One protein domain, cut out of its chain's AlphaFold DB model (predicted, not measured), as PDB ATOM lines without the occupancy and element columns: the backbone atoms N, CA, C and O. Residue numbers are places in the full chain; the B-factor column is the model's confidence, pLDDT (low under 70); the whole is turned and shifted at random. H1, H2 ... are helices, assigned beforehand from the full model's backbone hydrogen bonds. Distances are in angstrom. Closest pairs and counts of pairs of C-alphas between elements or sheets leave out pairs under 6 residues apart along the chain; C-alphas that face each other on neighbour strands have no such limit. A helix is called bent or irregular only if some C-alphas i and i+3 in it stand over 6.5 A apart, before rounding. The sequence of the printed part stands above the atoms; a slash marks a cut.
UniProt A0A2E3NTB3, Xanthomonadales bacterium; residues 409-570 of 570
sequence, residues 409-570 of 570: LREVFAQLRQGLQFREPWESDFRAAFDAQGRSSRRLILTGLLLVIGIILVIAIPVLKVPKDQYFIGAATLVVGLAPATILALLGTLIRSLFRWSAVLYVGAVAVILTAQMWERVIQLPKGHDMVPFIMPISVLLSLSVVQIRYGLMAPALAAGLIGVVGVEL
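Overview. This is residues 409 to 570 of the 570 residues of a protein of Xanthomonadales bacterium (UniProt A0A2E3NTB3). A flat slab of helices lies side by side in two layers, with the long helix H4 in the middle of one layer between H6 and the two arms of H3, and with H5 and the arm H2b in the other. At one end the arm H2a reaches away from the slab, and beyond it H1 sticks out with residues 409 to 416. The printed part has 162 residues with six named helices, H1 to H6 in order, and no named strand; the class is all helix. The whole is only just loose, close to compact, with a radius of gyration of the C-alphas of 18.3 A, and it spans 58 by 39 by 19 A.

Along the chain. H1, residues 409 to 419, begins at C-alpha 409 (143.522, 257.219, 354.376) and is 14.9 A long. H2, residues 426 to 459, was assigned as one helix by its hydrogen bonds but is bent, with C-alphas 437 and 440 6.6 A apart; its arms are H2a, residues 426 to 437, 16.3 A, and H2b, residues 440 to 459, 28.5 A. H3, residues 468 to 494, likewise assigned as one helix, is bent, with C-alphas 480 and 483 6.6 A apart; its arms are H3a, residues 468 to 480, 17.7 A, and H3b, residues 483 to 494, 16.2 A. H4, residues 496 to 527, is 45.7 A long and irregular, with C-alphas 500 and 503 7.4 A apart and a kink of 61 degrees near residue 503. H5, residues 537 to 546, is 14.9 A long, and H6, residues 551 to 569, 26.7 A, ends at C-alpha 569 (174.595, 262.065, 354.876).

Arrangement. H2b, H3a, H3b, H4, H5 and H6 form a bundle, helices side by side, and H4 is the hub. H3b and H4 are a helical hairpin at a shallow tilt of 16 degrees; their closest C-alphas, Gly 492 and Ser 502, are 4.4 A apart. H6 touches H4 at 13 degrees, the same way, closest at the C-alphas of Ala 511 and Gly 561, 6.6 A. H5 and H6 are a hairpin at 7 degrees. H2b touches H3b, closest at the C-alphas of Arg 443 and Thr 493, 5.9 A. Every O i to N i+4 pair is within hydrogen-bond range in H1, H2a, H2b and H3b; the counts are 8 of 9 in H3a, 22 of 28 in H4, 4 of 6 in H5 and 13 of 15 in H6.

Size, cuts and confidence. The C-alphas farthest apart, Glu 411 and Pro 462, are 58.9 A apart. The printed part has no cut and no long link. The mean pLDDT of the printed part is 71.8, and 51 residues are under 70, among them 409 to 422 and 528 to 547.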
ATOM      1  N   LEU A 409     142.221 257.453 355.029       37.38
ATOM      2  CA  LEU A 409     143.522 257.219 354.376       37.38
ATOM      3  C   LEU A 409     143.794 255.744 354.022       37.38
ATOM      4  O   LEU A 409     144.316 255.463 352.949       37.38
ATOM      5  N   ARG A 410     143.409 254.779 354.869       40.84
ATOM      6  CA  ARG A 410     143.603 253.343 354.582       40.84
ATOM      7  C   ARG A 410     142.701 252.821 353.461       40.84
ATOM      8  O   ARG A 410     143.164 252.031 352.644       40.84
ATOM      9  N   GLU A 411     141.456 253.281 353.392       45.53
ATOM     10  CA  GLU A 411     140.534 252.956 352.296       45.53
ATOM     11  C   GLU A 411     140.934 253.667 351.007       45.53
ATOM     12  O   GLU A 411     140.848 253.071 349.940       45.53
ATOM     13  N   VAL A 412     141.464 254.890 351.106       45.25
ATOM     14  CA  VAL A 412     142.046 255.624 349.977       45.25
ATOM     15  C   VAL A 412     143.243 254.864 349.408       45.25
ATOM     16  O   VAL A 412     143.285 254.621 348.208       45.25
ATOM     17  N   PHE A 413     144.178 254.398 350.241       42.34
ATOM     18  CA  PHE A 413     145.311 253.597 349.763       42.34
ATOM     19  C   PHE A 413     144.887 252.224 349.220       42.34
ATOM     20  O   PHE A 413     145.464 251.759 348.236       42.34
ATOM     21  N   ALA A 414     143.870 251.579 349.803       49.00
ATOM     22  CA  ALA A 414     143.335 250.314 349.301       49.00
ATOM     23  C   ALA A 414     142.597 250.478 347.956       49.00
ATOM     24  O   ALA A 414     142.835 249.698 347.032       49.00
ATOM     25  N   GLN A 415     141.776 251.524 347.810       48.94
ATOM     26  CA  GLN A 415     141.084 251.868 346.562       48.94
ATOM     27  C   GLN A 415     142.046 252.342 345.475       48.94
ATOM     28  O   GLN A 415     141.897 251.928 344.332       48.94
ATOM     29  N   LEU A 416     143.067 253.139 345.809       45.78
ATOM     30  CA  LEU A 416     144.116 253.528 344.859       45.78
ATOM     31  C   LEU A 416     144.843 252.297 344.310       45.78
ATOM     32  O   LEU A 416     145.142 252.233 343.122       45.78
ATOM     33  N   ARG A 417     145.093 251.287 345.153       49.47
ATOM     34  CA  ARG A 417     145.758 250.048 344.733       49.47
ATOM     35  C   ARG A 417     144.861 249.157 343.869       49.47
ATOM     36  O   ARG A 417     145.362 248.590 342.904       49.47
ATOM     37  N   GLN A 418     143.567 249.052 344.189       53.56
ATOM     38  CA  GLN A 418     142.590 248.314 343.373       53.56
ATOM     39  C   GLN A 418     142.255 249.025 342.053       53.56
ATOM     40  O   GLN A 418     142.063 248.353 341.048       53.56
ATOM     41  N   GLY A 419     142.222 250.360 342.029       51.78
ATOM     42  CA  GLY A 419     141.929 251.143 340.823       51.78
ATOM     43  C   GLY A 419     143.064 251.167 339.795       51.78
ATOM     44  O   GLY A 419     142.827 251.491 338.638       51.78
ATOM     45  N   LEU A 420     144.289 250.814 340.201       54.75
ATOM     46  CA  LEU A 420     145.473 250.790 339.333       54.75
ATOM     47  C   LEU A 420     145.772 249.415 338.719       54.75
ATOM     48  O   LEU A 420     146.710 249.315 337.931       54.75
ATOM     49  N   GLN A 421     145.043 248.362 339.099       60.16
ATOM     50  CA  GLN A 421     145.276 247.000 338.612       60.16
ATOM     51  C   GLN A 421     144.077 246.510 337.813       60.16
ATOM     52  O   GLN A 421     142.966 246.401 338.336       60.16
ATOM     53  N   PHE A 422     144.308 246.166 336.550       63.78
ATOM     54  CA  PHE A 422     143.295 245.495 335.752       63.78
ATOM     55  C   PHE A 422     143.200 244.015 336.157       63.78
ATOM     56  O   PHE A 422     144.114 243.443 336.758       63.78
ATOM     57  N   ARG A 423     142.085 243.356 335.823       73.25
ATOM     58  CA  ARG A 423     142.033 241.886 335.870       73.25
ATOM     59  C   ARG A 423     142.856 241.324 334.712       73.25
ATOM     60  O   ARG A 423     142.872 241.902 333.628       73.25
ATOM     61  N   GLU A 424     143.511 240.185 334.915       74.94
ATOM     62  CA  GLU A 424     144.123 239.452 333.801       74.94
ATOM     63  C   GLU A 424     143.033 239.041 332.784       74.94
ATOM     64  O   GLU A 424     141.914 238.725 333.205       74.94
ATOM     65  N   PRO A 425     143.298 239.071 331.462       75.81
ATOM     66  CA  PRO A 425     144.591 239.291 330.791       75.81
ATOM     67  C   PRO A 425     144.948 240.767 330.523       75.81
ATOM     68  O   PRO A 425     146.077 241.066 330.138       75.81
ATOM     69  N   TRP A 426     144.015 241.695 330.743       74.69
ATOM     70  CA  TRP A 426     144.157 243.122 330.417       74.69
ATOM     71  C   TRP A 426     145.350 243.785 331.113       74.69
ATOM     72  O   TRP A 426     146.005 244.663 330.558       74.69
ATOM     73  N   GLU A 427     145.654 243.337 332.329       77.00
ATOM     74  CA  GLU A 427     146.813 243.785 333.096       77.00
ATOM     75  C   GLU A 427     148.136 243.383 332.425       77.00
ATOM     76  O   GLU A 427     149.058 244.196 332.340       77.00
ATOM     77  N   SER A 428     148.246 242.157 331.905       76.81
ATOM     78  CA  SER A 428     149.425 241.722 331.150       76.81
ATOM     79  C   SER A 428     149.621 242.511 329.849       76.81
ATOM     80  O   SER A 428     150.746 242.942 329.565       76.81
ATOM     81  N   ASP A 429     148.538 242.797 329.124       76.75
ATOM     82  CA  ASP A 429     148.565 243.599 327.899       76.75
ATOM     83  C   ASP A 429     148.954 245.052 328.190       76.75
ATOM     84  O   ASP A 429     149.824 245.615 327.518       76.75
ATOM     85  N   PHE A 430     148.387 245.641 329.248       79.06
ATOM     86  CA  PHE A 430     148.771 246.965 329.726       79.06
ATOM     87  C   PHE A 430     150.259 247.013 330.079       79.06
ATOM     88  O   PHE A 430     150.966 247.908 329.621       79.06
ATOM     89  N   ARG A 431     150.771 246.036 330.842       77.19
ATOM     90  CA  ARG A 431     152.201 245.967 331.198       77.19
ATOM     91  C   ARG A 431     153.082 245.907 329.958       77.19
ATOM     92  O   ARG A 431     154.075 246.630 329.892       77.19
ATOM     93  N   ALA A 432     152.724 245.080 328.977       77.50
ATOM     94  CA  ALA A 432     153.479 244.945 327.738       77.50
ATOM     95  C   ALA A 432     153.480 246.246 326.920       77.50
ATOM     96  O   ALA A 432     154.539 246.664 326.444       77.50
ATOM     97  N   ALA A 433     152.322 246.900 326.789       77.81
ATOM     98  CA  ALA A 433     152.170 248.157 326.063       77.81
ATOM     99  C   ALA A 433     152.880 249.326 326.766       77.81
ATOM    100  O   ALA A 433     153.643 250.053 326.129       77.81
ATOM    101  N   PHE A 434     152.702 249.465 328.080       78.69
ATOM    102  CA  PHE A 434     153.299 250.528 328.888       78.69
ATOM    103  C   PHE A 434     154.826 250.407 328.945       78.69
ATOM    104  O   PHE A 434     155.547 251.364 328.653       78.69
ATOM    105  N   ASP A 435     155.348 249.201 329.212       79.00
ATOM    106  CA  ASP A 435     156.792 248.970 329.170       79.00
ATOM    107  C   ASP A 435     157.321 249.165 327.738       79.00
ATOM    108  O   ASP A 435     158.444 249.632 327.571       79.00
ATOM    109  N   ALA A 436     156.550 248.854 326.689       77.50
ATOM    110  CA  ALA A 436     156.965 249.126 325.314       77.50
ATOM    111  C   ALA A 436     157.100 250.612 325.003       77.50
ATOM    112  O   ALA A 436     158.092 251.009 324.384       77.50
ATOM    113  N   GLN A 437     156.152 251.411 325.475       75.00
ATOM    114  CA  GLN A 437     156.137 252.850 325.287       75.00
ATOM    115  C   GLN A 437     157.319 253.523 325.999       75.00
ATOM    116  O   GLN A 437     158.052 254.291 325.381       75.00
ATOM    117  N   GLY A 438     157.623 253.126 327.239       74.31
ATOM    118  CA  GLY A 438     158.741 253.699 327.991       74.31
ATOM    119  C   GLY A 438     160.136 253.332 327.471       74.31
ATOM    120  O   GLY A 438     161.132 253.881 327.950       74.31
ATOM    121  N   ARG A 439     160.281 252.358 326.553       82.25
ATOM    122  CA  ARG A 439     161.609 251.907 326.071       82.25
ATOM    123  C   ARG A 439     162.338 252.983 325.268       82.25
ATOM    124  O   ARG A 439     163.560 253.068 325.380       82.25
ATOM    125  N   SER A 440     161.624 253.777 324.470       76.75
ATOM    126  CA  SER A 440     162.223 254.848 323.661       76.75
ATOM    127  C   SER A 440     162.841 255.929 324.547       76.75
ATOM    128  O   SER A 440     164.011 256.263 324.365       76.75
ATOM    129  N   SER A 441     162.106 256.394 325.562       74.19
ATOM    130  CA  SER A 441     162.578 257.407 326.514       74.19
ATOM    131  C   SER A 441     163.801 256.922 327.294       74.19
ATOM    132  O   SER A 441     164.790 257.643 327.396       74.19
ATOM    133  N   ARG A 442     163.800 255.661 327.757       83.06
ATOM    134  CA  ARG A 442     164.973 255.057 328.422       83.06
ATOM    135  C   ARG A 442     166.189 255.026 327.520       83.06
ATOM    136  O   ARG A 442     167.273 255.392 327.953       83.06
ATOM    137  N   ARG A 443     166.015 254.607 326.266       81.44
ATOM    138  CA  ARG A 443     167.114 254.552 325.300       81.44
ATOM    139  C   ARG A 443     167.727 255.932 325.091       81.44
ATOM    140  O   ARG A 443     168.948 256.049 325.117       81.44
ATOM    141  N   LEU A 444     166.892 256.956 324.913       75.38
ATOM    142  CA  LEU A 444     167.332 258.337 324.728       75.38
ATOM    143  C   LEU A 444     168.123 258.837 325.943       75.38
ATOM    144  O   LEU A 444     169.242 259.312 325.775       75.38
ATOM    145  N   ILE A 445     167.581 258.665 327.154       75.38
ATOM    146  CA  ILE A 445     168.227 259.104 328.401       75.38
ATOM    147  C   ILE A 445     169.562 258.388 328.611       75.38
ATOM    148  O   ILE A 445     170.565 259.039 328.872       75.38
ATOM    149  N   LEU A 446     169.603 257.064 328.448       80.50
ATOM    150  CA  LEU A 446     170.823 256.276 328.650       80.50
ATOM    151  C   LEU A 446     171.900 256.603 327.609       80.50
ATOM    152  O   LEU A 446     173.081 256.668 327.935       80.50
ATOM    153  N   THR A 447     171.499 256.853 326.362       77.81
ATOM    154  CA  THR A 447     172.430 257.256 325.299       77.81
ATOM    155  C   THR A 447     172.961 258.667 325.556       77.81
ATOM    156  O   THR A 447     174.159 258.902 325.427       77.81
ATOM    157  N   GLY A 448     172.092 259.589 325.986       73.25
ATOM    158  CA  GLY A 448     172.485 260.930 326.417       73.25
ATOM    159  C   GLY A 448     173.438 260.901 327.612       73.25
ATOM    160  O   GLY A 448     174.447 261.597 327.602       73.25
ATOM    161  N   LEU A 449     173.182 260.042 328.601       76.56
ATOM    162  CA  LEU A 449     174.047 259.886 329.766       76.56
ATOM    163  C   LEU A 449     175.436 259.355 329.379       76.56
ATOM    164  O   LEU A 449     176.433 259.900 329.838       76.56
ATOM    165  N   LEU A 450     175.526 258.359 328.488       76.88
ATOM    166  CA  LEU A 450     176.818 257.880 327.971       76.88
ATOM    167  C   LEU A 450     177.576 258.958 327.196       76.88
ATOM    168  O   LEU A 450     178.793 259.066 327.337       76.88
ATOM    169  N   LEU A 451     176.866 259.771 326.409       75.31
ATOM    170  CA  LEU A 451     177.463 260.901 325.705       75.31
ATOM    171  C   LEU A 451     178.040 261.923 326.695       75.31
ATOM    172  O   LEU A 451     179.179 262.348 326.532       75.31
ATOM    173  N   VAL A 452     177.283 262.279 327.737       72.31
ATOM    174  CA  VAL A 452     177.727 263.212 328.785       72.31
ATOM    175  C   VAL A 452     178.936 262.660 329.538       72.31
ATOM    176  O   VAL A 452     179.916 263.382 329.699       72.31
ATOM    177  N   ILE A 453     178.916 261.380 329.929       73.12
ATOM    178  CA  ILE A 453     180.065 260.709 330.558       73.12
ATOM    179  C   ILE A 453     181.303 260.810 329.653       73.12
ATOM    180  O   ILE A 453     182.376 261.193 330.116       73.12
ATOM    181  N   GLY A 454     181.148 260.520 328.357       72.38
ATOM    182  CA  GLY A 454     182.231 260.626 327.379       72.38
ATOM    183  C   GLY A 454     182.779 262.047 327.247       72.38
ATOM    184  O   GLY A 454     183.991 262.239 327.262       72.38
ATOM    185  N   ILE A 455     181.900 263.052 327.177       70.25
ATOM    186  CA  ILE A 455     182.293 264.465 327.112       70.25
ATOM    187  C   ILE A 455     183.073 264.860 328.367       70.25
ATOM    188  O   ILE A 455     184.157 265.423 328.236       70.25
ATOM    189  N   ILE A 456     182.568 264.532 329.562       69.25
ATOM    190  CA  ILE A 456     183.220 264.852 330.841       69.25
ATOM    191  C   ILE A 456     184.644 264.290 330.876       69.25
ATOM    192  O   ILE A 456     185.577 265.029 331.184       69.25
ATOM    193  N   LEU A 457     184.830 263.020 330.501       72.31
ATOM    194  CA  LEU A 457     186.152 262.383 330.478       72.31
ATOM    195  C   LEU A 457     187.136 263.087 329.529       72.31
ATOM    196  O   LEU A 457     188.331 263.120 329.806       72.31
ATOM    197  N   VAL A 458     186.648 263.684 328.437       76.25
ATOM    198  CA  VAL A 458     187.482 264.421 327.474       76.25
ATOM    199  C   VAL A 458     187.809 265.838 327.960       76.25
ATOM    200  O   VAL A 458     188.935 266.300 327.774       76.25
ATOM    201  N   ILE A 459     186.856 266.543 328.580       69.00
ATOM    202  CA  ILE A 459     186.999 267.977 328.900       69.00
ATOM    203  C   ILE A 459     187.479 268.267 330.329       69.00
ATOM    204  O   ILE A 459     187.939 269.380 330.596       69.00
ATOM    205  N   ALA A 460     187.398 267.303 331.251       64.69
ATOM    206  CA  ALA A 460     187.636 267.540 332.679       64.69
ATOM    207  C   ALA A 460     189.043 268.074 333.002       64.69
ATOM    208  O   ALA A 460     189.182 268.997 333.804       64.69
ATOM    209  N   ILE A 461     190.086 267.563 332.345       62.34
ATOM    210  CA  ILE A 461     191.453 268.081 332.510       62.34
ATOM    211  C   ILE A 461     191.684 269.367 331.691       62.34
ATOM    212  O   ILE A 461     192.071 270.375 332.284       62.34
ATOM    213  N   PRO A 462     191.473 269.384 330.357       58.38
ATOM    214  CA  PRO A 462     191.895 270.518 329.532       58.38
ATOM    215  C   PRO A 462     191.033 271.775 329.700       58.38
ATOM    216  O   PRO A 462     191.542 272.878 329.516       58.38
ATOM    217  N   VAL A 463     189.747 271.632 330.040       60.56
ATOM    218  CA  VAL A 463     188.792 272.753 330.099       60.56
ATOM    219  C   VAL A 463     188.433 273.099 331.539       60.56
ATOM    220  O   VAL A 463     188.492 274.263 331.923       60.56
ATOM    221  N   LEU A 464     188.099 272.092 332.350       57.88
ATOM    222  CA  LEU A 464     187.594 272.302 333.712       57.88
ATOM    223  C   LEU A 464     188.707 272.416 334.766       57.88
ATOM    224  O   LEU A 464     188.404 272.674 335.930       57.88
ATOM    225  N   LYS A 465     189.982 272.268 334.369       64.69
ATOM    226  CA  LYS A 465     191.171 272.415 335.233       64.69
ATOM    227  C   LYS A 465     191.074 271.619 336.543       64.69
ATOM    228  O   LYS A 465     191.536 272.076 337.587       64.69
ATOM    229  N   VAL A 466     190.461 270.437 336.493       64.19
ATOM    230  CA  VAL A 466     190.236 269.610 337.683       64.19
ATOM    231  C   VAL A 466     191.587 269.118 338.239       64.19
ATOM    232  O   VAL A 466     192.413 268.624 337.462       64.19
ATOM    233  N   PRO A 467     191.840 269.230 339.559       70.44
ATOM    234  CA  PRO A 467     193.018 268.656 340.211       70.44
ATOM    235  C   PRO A 467     193.197 267.168 339.875       70.44
ATOM    236  O   PRO A 467     192.229 266.417 339.780       70.44
ATOM    237  N   LYS A 468     194.440 266.710 339.671       71.88
ATOM    238  CA  LYS A 468     194.717 265.345 339.171       71.88
ATOM    239  C   LYS A 468     194.215 264.238 340.103       71.88
ATOM    240  O   LYS A 468     193.818 263.171 339.642       71.88
ATOM    241  N   ASP A 469     194.248 264.491 341.400       70.25
ATOM    242  CA  ASP A 469     193.772 263.609 342.459       70.25
ATOM    243  C   ASP A 469     192.235 263.543 342.527       70.25
ATOM    244  O   ASP A 469     191.687 262.458 342.717       70.25
ATOM    245  N   GLN A 470     191.539 264.659 342.276       70.00
ATOM    246  CA  GLN A 470     190.081 264.678 342.066       70.00
ATOM    247  C   GLN A 470     189.685 263.944 340.791       70.00
ATOM    248  O   GLN A 470     188.779 263.111 340.794       70.00
ATOM    249  N   TYR A 471     190.395 264.231 339.701       71.62
ATOM    250  CA  TYR A 471     190.114 263.653 338.396       71.62
ATOM    251  C   TYR A 471     190.186 262.127 338.428       71.62
ATOM    252  O   TYR A 471     189.333 261.474 337.838       71.62
ATOM    253  N   PHE A 472     191.162 261.540 339.130       77.06
ATOM    254  CA  PHE A 472     191.286 260.085 339.207       77.06
ATOM    255  C   PHE A 472     190.066 259.429 339.868       77.06
ATOM    256  O   PHE A 472     189.545 258.441 339.351       77.06
ATOM    257  N   ILE A 473     189.591 259.993 340.982       73.69
ATOM    258  CA  ILE A 473     188.428 259.469 341.706       73.69
ATOM    259  C   ILE A 473     187.163 259.653 340.858       73.69
ATOM    260  O   ILE A 473     186.442 258.682 340.644       73.69
ATOM    261  N   GLY A 474     186.942 260.845 340.296       71.25
ATOM    262  CA  GLY A 474     185.781 261.110 339.440       71.25
ATOM    263  C   GLY A 474     185.771 260.272 338.158       71.25
ATOM    264  O   GLY A 474     184.745 259.704 337.783       71.25
ATOM    265  N   ALA A 475     186.923 260.100 337.504       74.50
ATOM    266  CA  ALA A 475     187.053 259.226 336.341       74.50
ATOM    267  C   ALA A 475     186.788 257.757 336.701       74.50
ATOM    268  O   ALA A 475     186.137 257.052 335.929       74.50
ATOM    269  N   ALA A 476     187.224 257.294 337.878       78.69
ATOM    270  CA  ALA A 476     186.913 255.952 338.360       78.69
ATOM    271  C   ALA A 476     185.404 255.770 338.600       78.69
ATOM    272  O   ALA A 476     184.843 254.773 338.142       78.69
ATOM    273  N   THR A 477     184.716 256.738 339.217       78.50
ATOM    274  CA  THR A 477     183.252 256.692 339.382       78.50
ATOM    275  C   THR A 477     182.535 256.633 338.031       78.50
ATOM    276  O   THR A 477     181.602 255.846 337.850       78.50
ATOM    277  N   LEU A 478     182.988 257.424 337.054       77.56
ATOM    278  CA  LEU A 478     182.406 257.464 335.712       77.56
ATOM    279  C   LEU A 478     182.613 256.152 334.942       77.56
ATOM    280  O   LEU A 478     181.662 255.627 334.362       77.56
ATOM    281  N   VAL A 479     183.835 255.612 334.938       80.31
ATOM    282  CA  VAL A 479     184.221 254.446 334.124       80.31
ATOM    283  C   VAL A 479     183.829 253.119 334.774       80.31
ATOM    284  O   VAL A 479     183.429 252.196 334.067       80.31
ATOM    285  N   VAL A 480     183.930 253.004 336.100       78.94
ATOM    286  CA  VAL A 480     183.678 251.749 336.833       78.94
ATOM    287  C   VAL A 480     182.256 251.700 337.396       78.94
ATOM    288  O   VAL A 480     181.664 250.624 337.458       78.94
ATOM    289  N   GLY A 481     181.678 252.844 337.766       78.88
ATOM    290  CA  GLY A 481     180.320 252.929 338.309       78.88
ATOM    291  C   GLY A 481     179.265 253.216 337.240       78.88
ATOM    292  O   GLY A 481     178.432 252.367 336.919       78.88
ATOM    293  N   LEU A 482     179.290 254.432 336.685       80.81
ATOM    294  CA  LEU A 482     178.208 254.950 335.840       80.81
ATOM    295  C   LEU A 482     178.135 254.276 334.465       80.81
ATOM    296  O   LEU A 482     177.053 253.853 334.048       80.81
ATOM    297  N   ALA A 483     179.252 254.186 333.741       81.94
ATOM    298  CA  ALA A 483     179.256 253.684 332.369       81.94
ATOM    299  C   ALA A 483     178.775 252.221 332.260       81.94
ATOM    300  O   ALA A 483     177.882 251.972 331.446       81.94
ATOM    301  N   PRO A 484     179.240 251.256 333.083       89.38
ATOM    302  CA  PRO A 484     178.797 249.865 332.984       89.38
ATOM    303  C   PRO A 484     177.310 249.702 333.315       89.38
ATOM    304  O   PRO A 484     176.593 249.000 332.599       89.38
ATOM    305  N   ALA A 485     176.824 250.402 334.346       86.56
ATOM    306  CA  ALA A 485     175.411 250.415 334.716       86.56
ATOM    307  C   ALA A 485     174.534 250.976 333.582       86.56
ATOM    308  O   ALA A 485     173.515 250.385 333.215       86.56
ATOM    309  N   THR A 486     174.971 252.082 332.974       84.62
ATOM    310  CA  THR A 486     174.260 252.738 331.869       84.62
ATOM    311  C   THR A 486     174.256 251.870 330.606       84.62
ATOM    312  O   THR A 486     173.212 251.728 329.966       84.62
ATOM    313  N   ILE A 487     175.380 251.226 330.268       89.25
ATOM    314  CA  ILE A 487     175.488 250.287 329.137       89.25
ATOM    315  C   ILE A 487     174.559 249.089 329.348       89.25
ATOM    316  O   ILE A 487     173.804 248.735 328.442       89.25
ATOM    317  N   LEU A 488     174.561 248.485 330.539       91.12
ATOM    318  CA  LEU A 488     173.711 247.335 330.847       91.12
ATOM    319  C   LEU A 488     172.220 247.679 330.706       91.12
ATOM    320  O   LEU A 488     171.460 246.934 330.079       91.12
ATOM    321  N   ALA A 489     171.801 248.835 331.227       88.12
ATOM    322  CA  ALA A 489     170.438 249.323 331.042       88.12
ATOM    323  C   ALA A 489     170.119 249.605 329.565       88.12
ATOM    324  O   ALA A 489     169.014 249.298 329.107       88.12
ATOM    325  N   LEU A 490     171.082 250.129 328.796       88.44
ATOM    326  CA  LEU A 490     170.900 250.453 327.381       88.44
ATOM    327  C   LEU A 490     170.695 249.186 326.548       88.44
ATOM    328  O   LEU A 490     169.774 249.143 325.727       88.44
ATOM    329  N   LEU A 491     171.467 248.129 326.816       91.25
ATOM    330  CA  LEU A 491     171.282 246.807 326.209       91.25
ATOM    331  C   LEU A 491     169.870 246.266 326.461       91.25
ATOM    332  O   LEU A 491     169.247 245.730 325.542       91.25
ATOM    333  N   GLY A 492     169.316 246.508 327.654       88.31
ATOM    334  CA  GLY A 492     167.924 246.205 327.990       88.31
ATOM    335  C   GLY A 492     166.891 246.863 327.067       88.31
ATOM    336  O   GLY A 492     165.799 246.327 326.872       88.31
ATOM    337  N   THR A 493     167.229 248.002 326.458       87.44
ATOM    338  CA  THR A 493     166.361 248.715 325.506       87.44
ATOM    339  C   THR A 493     166.619 248.358 324.042       87.44
ATOM    340  O   THR A 493     165.754 248.628 323.208       87.44
ATOM    341  N   LEU A 494     167.781 247.788 323.707       89.38
ATOM    342  CA  LEU A 494     168.203 247.484 322.333       89.38
ATOM    343  C   LEU A 494     167.967 246.018 321.959       89.38
ATOM    344  O   LEU A 494     167.539 245.729 320.843       89.38
ATOM    345  N   ILE A 495     168.198 245.095 322.894       90.69
ATOM    346  CA  ILE A 495     168.133 243.654 322.644       90.69
ATOM    347  C   ILE A 495     166.720 243.134 322.911       90.69
ATOM    348  O   ILE A 495     166.214 243.204 324.033       90.69
ATOM    349  N   ARG A 496     166.099 242.527 321.891       86.25
ATOM    350  CA  ARG A 496     164.709 242.038 321.945       86.25
ATOM    351  C   ARG A 496     164.450 241.049 323.089       86.25
ATOM    352  O   ARG A 496     163.403 241.127 323.726       86.25
ATOM    353  N   SER A 497     165.403 240.163 323.396       89.31
ATOM    354  CA  SER A 497     165.292 239.197 324.504       89.31
ATOM    355  C   SER A 497     165.294 239.849 325.896       89.31
ATOM    356  O   SER A 497     164.787 239.259 326.854       89.31
ATOM    357  N   LEU A 498     165.809 241.079 326.011       87.94
ATOM    358  CA  LEU A 498     165.900 241.834 327.261       87.94
ATOM    359  C   LEU A 498     164.774 242.863 327.437       87.94
ATOM    360  O   LEU A 498     164.677 243.474 328.499       87.94
ATOM    361  N   PHE A 499     163.872 243.028 326.463       86.19
ATOM    362  CA  PHE A 499     162.819 244.052 326.521       86.19
ATOM    363  C   PHE A 499     161.931 243.958 327.762       86.19
ATOM    364  O   PHE A 499     161.571 244.993 328.323       86.19
ATOM    365  N   ARG A 500     161.632 242.742 328.231       84.06
ATOM    366  CA  ARG A 500     160.872 242.506 329.473       84.06
ATOM    367  C   ARG A 500     161.601 242.968 330.740       84.06
ATOM    368  O   ARG A 500     160.963 243.293 331.729       84.06
ATOM    369  N   TRP A 501     162.930 243.025 330.701       86.31
ATOM    370  CA  TRP A 501     163.782 243.436 331.818       86.31
ATOM    371  C   TRP A 501     164.180 244.906 331.754       86.31
ATOM    372  O   TRP A 501     164.720 245.433 332.718       86.31
ATOM    373  N   SER A 502     163.889 245.590 330.647       86.62
ATOM    374  CA  SER A 502     164.300 246.976 330.404       86.62
ATOM    375  C   SER A 502     163.980 247.940 331.556       86.62
ATOM    376  O   SER A 502     164.716 248.900 331.765       86.62
ATOM    377  N   ALA A 503     162.865 247.754 332.276       84.31
ATOM    378  CA  ALA A 503     162.450 248.667 333.352       84.31
ATOM    379  C   ALA A 503     163.245 248.393 334.626       84.31
ATOM    380  O   ALA A 503     163.787 249.309 335.233       84.31
ATOM    381  N   VAL A 504     163.388 247.112 334.961       86.31
ATOM    382  CA  VAL A 504     164.180 246.639 336.099       86.31
ATOM    383  C   VAL A 504     165.653 247.001 335.921       86.31
ATOM    384  O   VAL A 504     166.264 247.518 336.847       86.31
ATOM    385  N   LEU A 505     166.207 246.804 334.720       88.06
ATOM    386  CA  LEU A 505     167.589 247.169 334.402       88.06
ATOM    387  C   LEU A 505     167.819 248.680 334.508       88.06
ATOM    388  O   LEU A 505     168.862 249.094 335.001       88.06
ATOM    389  N   TYR A 506     166.847 249.502 334.097       85.69
ATOM    390  CA  TYR A 506     166.930 250.956 334.253       85.69
ATOM    391  C   TYR A 506     166.931 251.372 335.730       85.69
ATOM    392  O   TYR A 506     167.798 252.130 336.152       85.69
ATOM    393  N   VAL A 507     165.992 250.851 336.528       84.19
ATOM    394  CA  VAL A 507     165.914 251.132 337.973       84.19
ATOM    395  C   VAL A 507     167.182 250.670 338.693       84.19
ATOM    396  O   VAL A 507     167.731 251.408 339.507       84.19
ATOM    397  N   GLY A 508     167.678 249.475 338.362       83.94
ATOM    398  CA  GLY A 508     168.928 248.949 338.904       83.94
ATOM    399  C   GLY A 508     170.130 249.819 338.541       83.94
ATOM    400  O   GLY A 508     170.949 250.112 339.406       83.94
ATOM    401  N   ALA A 509     170.207 250.299 337.297       84.31
ATOM    402  CA  ALA A 509     171.258 251.223 336.889       84.31
ATOM    403  C   ALA A 509     171.186 252.541 337.666       84.31
ATOM    404  O   ALA A 509     172.203 252.970 338.195       84.31
ATOM    405  N   VAL A 510     170.000 253.137 337.821       81.38
ATOM    406  CA  VAL A 510     169.822 254.342 338.650       81.38
ATOM    407  C   VAL A 510     170.307 254.111 340.082       81.38
ATOM    408  O   VAL A 510     171.042 254.945 340.603       81.38
ATOM    409  N   ALA A 511     169.968 252.978 340.701       80.56
ATOM    410  CA  ALA A 511     170.434 252.655 342.047       80.56
ATOM    411  C   ALA A 511     171.971 252.581 342.124       80.56
ATOM    412  O   ALA A 511     172.565 253.217 342.989       80.56
ATOM    413  N   VAL A 512     172.620 251.883 341.186       83.06
ATOM    414  CA  VAL A 512     174.092 251.790 341.123       83.06
ATOM    415  C   VAL A 512     174.733 253.164 340.929       83.06
ATOM    416  O   VAL A 512     175.717 253.481 341.593       83.06
ATOM    417  N   ILE A 513     174.165 253.989 340.049       78.81
ATOM    418  CA  ILE A 513     174.645 255.346 339.766       78.81
ATOM    419  C   ILE A 513     174.562 256.213 341.025       78.81
ATOM    420  O   ILE A 513     175.542 256.866 341.376       78.81
ATOM    421  N   LEU A 514     173.432 256.172 341.733       76.19
ATOM    422  CA  LEU A 514     173.242 256.894 342.991       76.19
ATOM    423  C   LEU A 514     174.243 256.448 344.054       76.19
ATOM    424  O   LEU A 514     174.879 257.285 344.688       76.19
ATOM    425  N   THR A 515     174.420 255.138 344.232       78.12
ATOM    426  CA  THR A 515     175.378 254.603 345.204       78.12
ATOM    427  C   THR A 515     176.809 255.014 344.866       78.12
ATOM    428  O   THR A 515     177.536 255.437 345.759       78.12
ATOM    429  N   ALA A 516     177.211 254.936 343.594       77.81
ATOM    430  CA  ALA A 516     178.543 255.337 343.150       77.81
ATOM    431  C   ALA A 516     178.803 256.834 343.401       77.81
ATOM    432  O   ALA A 516     179.865 257.197 343.904       77.81
ATOM    433  N   GLN A 517     177.813 257.687 343.128       75.75
ATOM    434  CA  GLN A 517     177.889 259.131 343.380       75.75
ATOM    435  C   GLN A 517     177.981 259.462 344.870       75.75
ATOM    436  O   GLN A 517     178.787 260.302 345.268       75.75
ATOM    437  N   MET A 518     177.185 258.790 345.705       75.56
ATOM    438  CA  MET A 518     177.252 258.974 347.154       75.56
ATOM    439  C   MET A 518     178.600 258.519 347.720       75.56
ATOM    440  O   MET A 518     179.170 259.204 348.564       75.56
ATOM    441  N   TRP A 519     179.157 257.416 347.212       76.50
ATOM    442  CA  TRP A 519     180.490 256.957 347.608       76.50
ATOM    443  C   TRP A 519     181.587 257.955 347.229       76.50
ATOM    444  O   TRP A 519     182.451 258.273 348.045       76.50
ATOM    445  N   GLU A 520     181.543 258.492 346.011       74.88
ATOM    446  CA  GLU A 520     182.482 259.531 345.589       74.88
ATOM    447  C   GLU A 520     182.435 260.741 346.530       74.88
ATOM    448  O   GLU A 520     183.484 261.239 346.949       74.88
ATOM    449  N   ARG A 521     181.226 261.161 346.921       72.56
ATOM    450  CA  ARG A 521     181.022 262.269 347.858       72.56
ATOM    451  C   ARG A 521     181.690 262.000 349.208       72.56
ATOM    452  O   ARG A 521     182.462 262.839 349.661       72.56
ATOM    453  N   VAL A 522     181.474 260.828 349.805       75.38
ATOM    454  CA  VAL A 522     182.075 260.443 351.100       75.38
ATOM    455  C   VAL A 522     183.608 260.497 351.069       75.38
ATOM    456  O   VAL A 522     184.234 260.880 352.053       75.38
ATOM    457  N   ILE A 523     184.233 260.141 349.943       75.56
ATOM    458  CA  ILE A 523     185.699 260.108 349.819       75.56
ATOM    459  C   ILE A 523     186.293 261.509 349.625       75.56
ATOM    460  O   ILE A 523     187.417 261.771 350.067       75.56
ATOM    461  N   GLN A 524     185.588 262.389 348.913       71.75
ATOM    462  CA  GLN A 524     186.130 263.685 348.510       71.75
ATOM    463  C   GLN A 524     185.802 264.818 349.488       71.75
ATOM    464  O   GLN A 524     186.653 265.685 349.684       71.75
ATOM    465  N   LEU A 525     184.647 264.770 350.164       70.56
ATOM    466  CA  LEU A 525     184.235 265.794 351.135       70.56
ATOM    467  C   LEU A 525     185.296 266.047 352.233       70.56
ATOM    468  O   LEU A 525     185.652 267.203 352.460       70.56
ATOM    469  N   PRO A 526     185.902 265.015 352.864       72.31
ATOM    470  CA  PRO A 526     186.907 265.215 353.913       72.31
ATOM    471  C   PRO A 526     188.229 265.815 353.413       72.31
ATOM    472  O   PRO A 526     189.044 266.256 354.216       72.31
ATOM    473  N   LYS A 527     188.470 265.823 352.095       71.19
ATOM    474  CA  LYS A 527     189.699 266.358 351.486       71.19
ATOM    475  C   LYS A 527     189.630 267.869 351.237       71.19
ATOM    476  O   LYS A 527     190.533 268.419 350.618       71.19
ATOM    477  N   GLY A 528     188.564 268.541 351.686       61.19
ATOM    478  CA  GLY A 528     188.332 269.966 351.411       61.19
ATOM    479  C   GLY A 528     188.004 270.239 349.944       61.19
ATOM    480  O   GLY A 528     188.056 271.375 349.481       61.19
ATOM    481  N   HIS A 529     187.697 269.182 349.194       62.69
ATOM    482  CA  HIS A 529     187.236 269.290 347.829       62.69
ATOM    483  C   HIS A 529     185.744 269.547 347.913       62.69
ATOM    484  O   HIS A 529     184.974 268.624 348.183       62.69
ATOM    485  N   ASP A 530     185.357 270.812 347.740       51.09
ATOM    486  CA  ASP A 530     183.956 271.208 347.691       51.09
ATOM    487  C   ASP A 530     183.364 270.670 346.383       51.09
ATOM    488  O   ASP A 530     183.384 271.280 345.310       51.09
ATOM    489  N   MET A 531     182.996 269.398 346.447       51.06
ATOM    490  CA  MET A 531     182.531 268.629 345.317       51.06
ATOM    491  C   MET A 531     181.055 268.903 345.171       51.06
ATOM    492  O   MET A 531     180.221 268.279 345.821       51.06
ATOM    493  N   VAL A 532     180.733 269.789 344.241       48.16
ATOM    494  CA  VAL A 532     179.509 269.622 343.472       48.16
ATOM    495  C   VAL A 532     179.874 268.588 342.413       48.16
ATOM    496  O   VAL A 532     180.513 268.949 341.423       48.16
ATOM    497  N   PRO A 533     179.604 267.287 342.636       48.94
ATOM    498  CA  PRO A 533     180.165 266.260 341.787       48.94
ATOM    499  C   PRO A 533     179.506 266.360 340.422       48.94
ATOM    500  O   PRO A 533     178.371 266.817 340.275       48.94
ATOM    501  N   PHE A 534     180.213 265.829 339.442       46.00
ATOM    502  CA  PHE A 534     179.852 265.710 338.041       46.00
ATOM    503  C   PHE A 534     178.510 265.017 337.713       46.00
ATOM    504  O   PHE A 534     178.345 264.644 336.563       46.00
ATOM    505  N   ILE A 535     177.556 264.851 338.642       52.28
ATOM    506  CA  ILE A 535     176.088 264.762 338.463       52.28
ATOM    507  C   ILE A 535     175.460 264.679 339.878       52.28
ATOM    508  O   ILE A 535     175.856 263.852 340.695       52.28
ATOM    509  N   MET A 536     174.439 265.497 340.161       58.44
ATOM    510  CA  MET A 536     173.671 265.459 341.419       58.44
ATOM    511  C   MET A 536     172.792 264.192 341.528       58.44
ATOM    512  O   MET A 536     172.021 263.940 340.593       58.44
ATOM    513  N   PRO A 537     172.755 263.486 342.680       56.72
ATOM    514  CA  PRO A 537     171.872 262.331 342.916       56.72
ATOM    515  C   PRO A 537     170.389 262.632 342.643       56.72
ATOM    516  O   PRO A 537     169.642 261.814 342.109       56.72
ATOM    517  N   ILE A 538     169.965 263.863 342.931       53.72
ATOM    518  CA  ILE A 538     168.586 264.324 342.737       53.72
ATOM    519  C   ILE A 538     168.187 264.314 341.253       53.72
ATOM    520  O   ILE A 538     167.064 263.947 340.924       53.72
ATOM    521  N   SER A 539     169.105 264.644 340.339       56.88
ATOM    522  CA  SER A 539     168.831 264.613 338.892       56.88
ATOM    523  C   SER A 539     168.642 263.185 338.366       56.88
ATOM    524  O   SER A 539     167.785 262.937 337.516       56.88
ATOM    525  N   VAL A 540     169.373 262.224 338.936       63.72
ATOM    526  CA  VAL A 540     169.250 260.798 338.614       63.72
ATOM    527  C   VAL A 540     167.938 260.237 339.174       63.72
ATOM    528  O   VAL A 540     167.240 259.509 338.468       63.72
ATOM    529  N   LEU A 541     167.543 260.636 340.387       58.91
ATOM    530  CA  LEU A 541     166.236 260.294 340.964       58.91
ATOM    531  C   LEU A 541     165.079 260.886 340.146       58.91
ATOM    532  O   LEU A 541     164.127 260.174 339.841       58.91
ATOM    533  N   LEU A 542     165.183 262.147 339.714       57.75
ATOM    534  CA  LEU A 542     164.183 262.798 338.856       57.75
ATOM    535  C   LEU A 542     164.054 262.117 337.485       57.75
ATOM    536  O   LEU A 542     162.966 262.096 336.911       57.75
ATOM    537  N   SER A 543     165.120 261.484 336.979       65.81
ATOM    538  CA  SER A 543     165.043 260.695 335.742       65.81
ATOM    539  C   SER A 543     164.061 259.517 335.846       65.81
ATOM    540  O   SER A 543     163.437 259.161 334.848       65.81
ATOM    541  N   LEU A 544     163.861 258.940 337.041       64.00
ATOM    542  CA  LEU A 544     162.885 257.863 337.257       64.00
ATOM    543  C   LEU A 544     161.445 258.344 337.060       64.00
ATOM    544  O   LEU A 544     160.604 257.550 336.654       64.00
ATOM    545  N   SER A 545     161.178 259.627 337.316       58.19
ATOM    546  CA  SER A 545     159.857 260.249 337.163       58.19
ATOM    547  C   SER A 545     159.543 260.628 335.715       58.19
ATOM    548  O   SER A 545     158.379 260.722 335.338       58.19
ATOM    549  N   VAL A 546     160.577 260.844 334.899       58.44
ATOM    550  CA  VAL A 546     160.448 261.161 333.466       58.44
ATOM    551  C   VAL A 546     160.251 259.897 332.630       58.44
ATOM    552  O   VAL A 546     159.635 259.916 331.563       58.44
ATOM    553  N   VAL A 547     160.781 258.773 333.102       62.88
ATOM    554  CA  VAL A 547     160.662 257.498 332.413       62.88
ATOM    555  C   VAL A 547     159.329 256.863 332.777       62.88
ATOM    556  O   VAL A 547     158.998 256.748 333.950       62.88
ATOM    557  N   GLN A 548     158.585 256.393 331.775       70.50
ATOM    558  CA  GLN A 548     157.346 255.628 331.957       70.50
ATOM    559  C   GLN A 548     157.629 254.270 332.627       70.50
ATOM    560  O   GLN A 548     157.647 253.217 331.988       70.50
ATOM    561  N   ILE A 549     157.908 254.306 333.928       73.62
ATOM    562  CA  ILE A 549     158.111 253.167 334.815       73.62
ATOM    563  C   ILE A 549     156.838 253.010 335.628       73.62
ATOM    564  O   ILE A 549     156.284 253.972 336.156       73.62
ATOM    565  N   ARG A 550     156.360 251.773 335.738       77.56
ATOM    566  CA  ARG A 550     155.168 251.472 336.529       77.56
ATOM    567  C   ARG A 550     155.377 251.902 337.980       77.56
ATOM    568  O   ARG A 550     156.398 251.573 338.585       77.56
ATOM    569  N   TYR A 551     154.370 252.559 338.556       73.88
ATOM    570  CA  TYR A 551     154.428 253.104 339.916       73.88
ATOM    571  C   TYR A 551     154.846 252.059 340.963       73.88
ATOM    572  O   TYR A 551     155.668 252.344 341.828       73.88
ATOM    573  N   GLY A 552     154.355 250.820 340.835       71.25
ATOM    574  CA  GLY A 552     154.705 249.721 341.742       71.25
ATOM    575  C   GLY A 552     156.191 249.337 341.753       71.25
ATOM    576  O   GLY A 552     156.656 248.804 342.752       71.25
ATOM    577  N   LEU A 553     156.935 249.624 340.680       76.88
ATOM    578  CA  LEU A 553     158.389 249.441 340.619       76.88
ATOM    579  C   LEU A 553     159.129 250.733 341.003       76.88
ATOM    580  O   LEU A 553     160.146 250.689 341.687       76.88
ATOM    581  N   MET A 554     158.604 251.883 340.572       77.06
ATOM    582  CA  MET A 554     159.222 253.196 340.762       77.06
ATOM    583  C   MET A 554     159.211 253.654 342.228       77.06
ATOM    584  O   MET A 554     160.248 254.055 342.747       77.06
ATOM    585  N   ALA A 555     158.061 253.592 342.905       72.88
ATOM    586  CA  ALA A 555     157.891 254.108 344.265       72.88
ATOM    587  C   ALA A 555     158.829 253.459 345.305       72.88
ATOM    588  O   ALA A 555     159.515 254.202 346.010       72.88
ATOM    589  N   PRO A 556     158.934 252.115 345.408       75.12
ATOM    590  CA  PRO A 556     159.870 251.501 346.350       75.12
ATOM    591  C   PRO A 556     161.333 251.795 345.999       75.12
ATOM    592  O   PRO A 556     162.144 251.964 346.905       75.12
ATOM    593  N   ALA A 557     161.673 251.912 344.712       74.12
ATOM    594  CA  ALA A 557     163.027 252.258 344.288       74.12
ATOM    595  C   ALA A 557     163.409 253.699 344.658       74.12
ATOM    596  O   ALA A 557     164.501 253.925 345.175       74.12
ATOM    597  N   LEU A 558     162.503 254.661 344.452       70.56
ATOM    598  CA  LEU A 558     162.685 256.048 344.888       70.56
ATOM    599  C   LEU A 558     162.850 256.131 346.407       70.56
ATOM    600  O   LEU A 558     163.784 256.772 346.879       70.56
ATOM    601  N   ALA A 559     161.986 255.450 347.167       73.06
ATOM    602  CA  ALA A 559     162.063 255.429 348.625       73.06
ATOM    603  C   ALA A 559     163.392 254.837 349.118       73.06
ATOM    604  O   ALA A 559     164.054 255.440 349.959       73.06
ATOM    605  N   ALA A 560     163.819 253.701 348.559       74.19
ATOM    606  CA  ALA A 560     165.098 253.083 348.899       74.19
ATOM    607  C   ALA A 560     166.288 253.994 348.554       74.19
ATOM    608  O   ALA A 560     167.208 254.124 349.357       74.19
ATOM    609  N   GLY A 561     166.249 254.664 347.396       69.81
ATOM    610  CA  GLY A 561     167.272 255.627 346.990       69.81
ATOM    611  C   GLY A 561     167.362 256.824 347.938       69.81
ATOM    612  O   GLY A 561     168.453 257.166 348.380       69.81
ATOM    613  N   LEU A 562     166.224 257.420 348.305       68.19
ATOM    614  CA  LEU A 562     166.157 258.523 349.270       68.19
ATOM    615  C   LEU A 562     166.674 258.116 350.654       68.19
ATOM    616  O   LEU A 562     167.482 258.839 351.228       68.19
ATOM    617  N   ILE A 563     166.259 256.954 351.168       72.44
ATOM    618  CA  ILE A 563     166.746 256.427 352.452       72.44
ATOM    619  C   ILE A 563     168.260 256.203 352.397       72.44
ATOM    620  O   ILE A 563     168.960 256.560 353.338       72.44
ATOM    621  N   GLY A 564     168.768 255.656 351.289       69.50
ATOM    622  CA  GLY A 564     170.199 255.458 351.081       69.50
ATOM    623  C   GLY A 564     170.983 256.770 351.069       69.50
ATOM    624  O   GLY A 564     172.015 256.858 351.720       69.50
ATOM    625  N   VAL A 565     170.482 257.803 350.383       68.19
ATOM    626  CA  VAL A 565     171.110 259.135 350.372       68.19
ATOM    627  C   VAL A 565     171.125 259.736 351.778       68.19
ATOM    628  O   VAL A 565     172.180 260.153 352.242       68.19
ATOM    629  N   VAL A 566     169.986 259.737 352.477       68.44
ATOM    630  CA  VAL A 566     169.886 260.283 353.841       68.44
ATOM    631  C   VAL A 566     170.794 259.528 354.810       68.44
ATOM    632  O   VAL A 566     171.470 260.154 355.613       68.44
ATOM    633  N   GLY A 567     170.846 258.199 354.721       70.00
ATOM    634  CA  GLY A 567     171.684 257.376 355.592       70.00
ATOM    635  C   GLY A 567     173.187 257.509 355.348       70.00
ATOM    636  O   GLY A 567     173.950 257.108 356.211       70.00
ATOM    637  N   VAL A 568     173.614 258.029 354.193       69.00
ATOM    638  CA  VAL A 568     175.028 258.348 353.921       69.00
ATOM    639  C   VAL A 568     175.379 259.776 354.361       69.00
ATOM    640  O   VAL A 568     176.540 260.047 354.654       69.00
ATOM    641  N   GLU A 569     174.404 260.692 354.380       65.81
ATOM    642  CA  GLU A 569     174.595 262.065 354.876       65.81
ATOM    643  C   GLU A 569     174.629 262.166 356.405       65.81
ATOM    644  O   GLU A 569     175.273 263.072 356.931       65.81
ATOM    645  N   LEU A 570     173.899 261.285 357.097       65.75
ATOM    646  CA  LEU A 570     173.950 261.118 358.555       65.75
ATOM    647  C   LEU A 570     175.211 260.359 358.967       65.75
ATOM    648  O   LEU A 570     175.800 260.757 359.999       65.75
TER     649      LEU A 570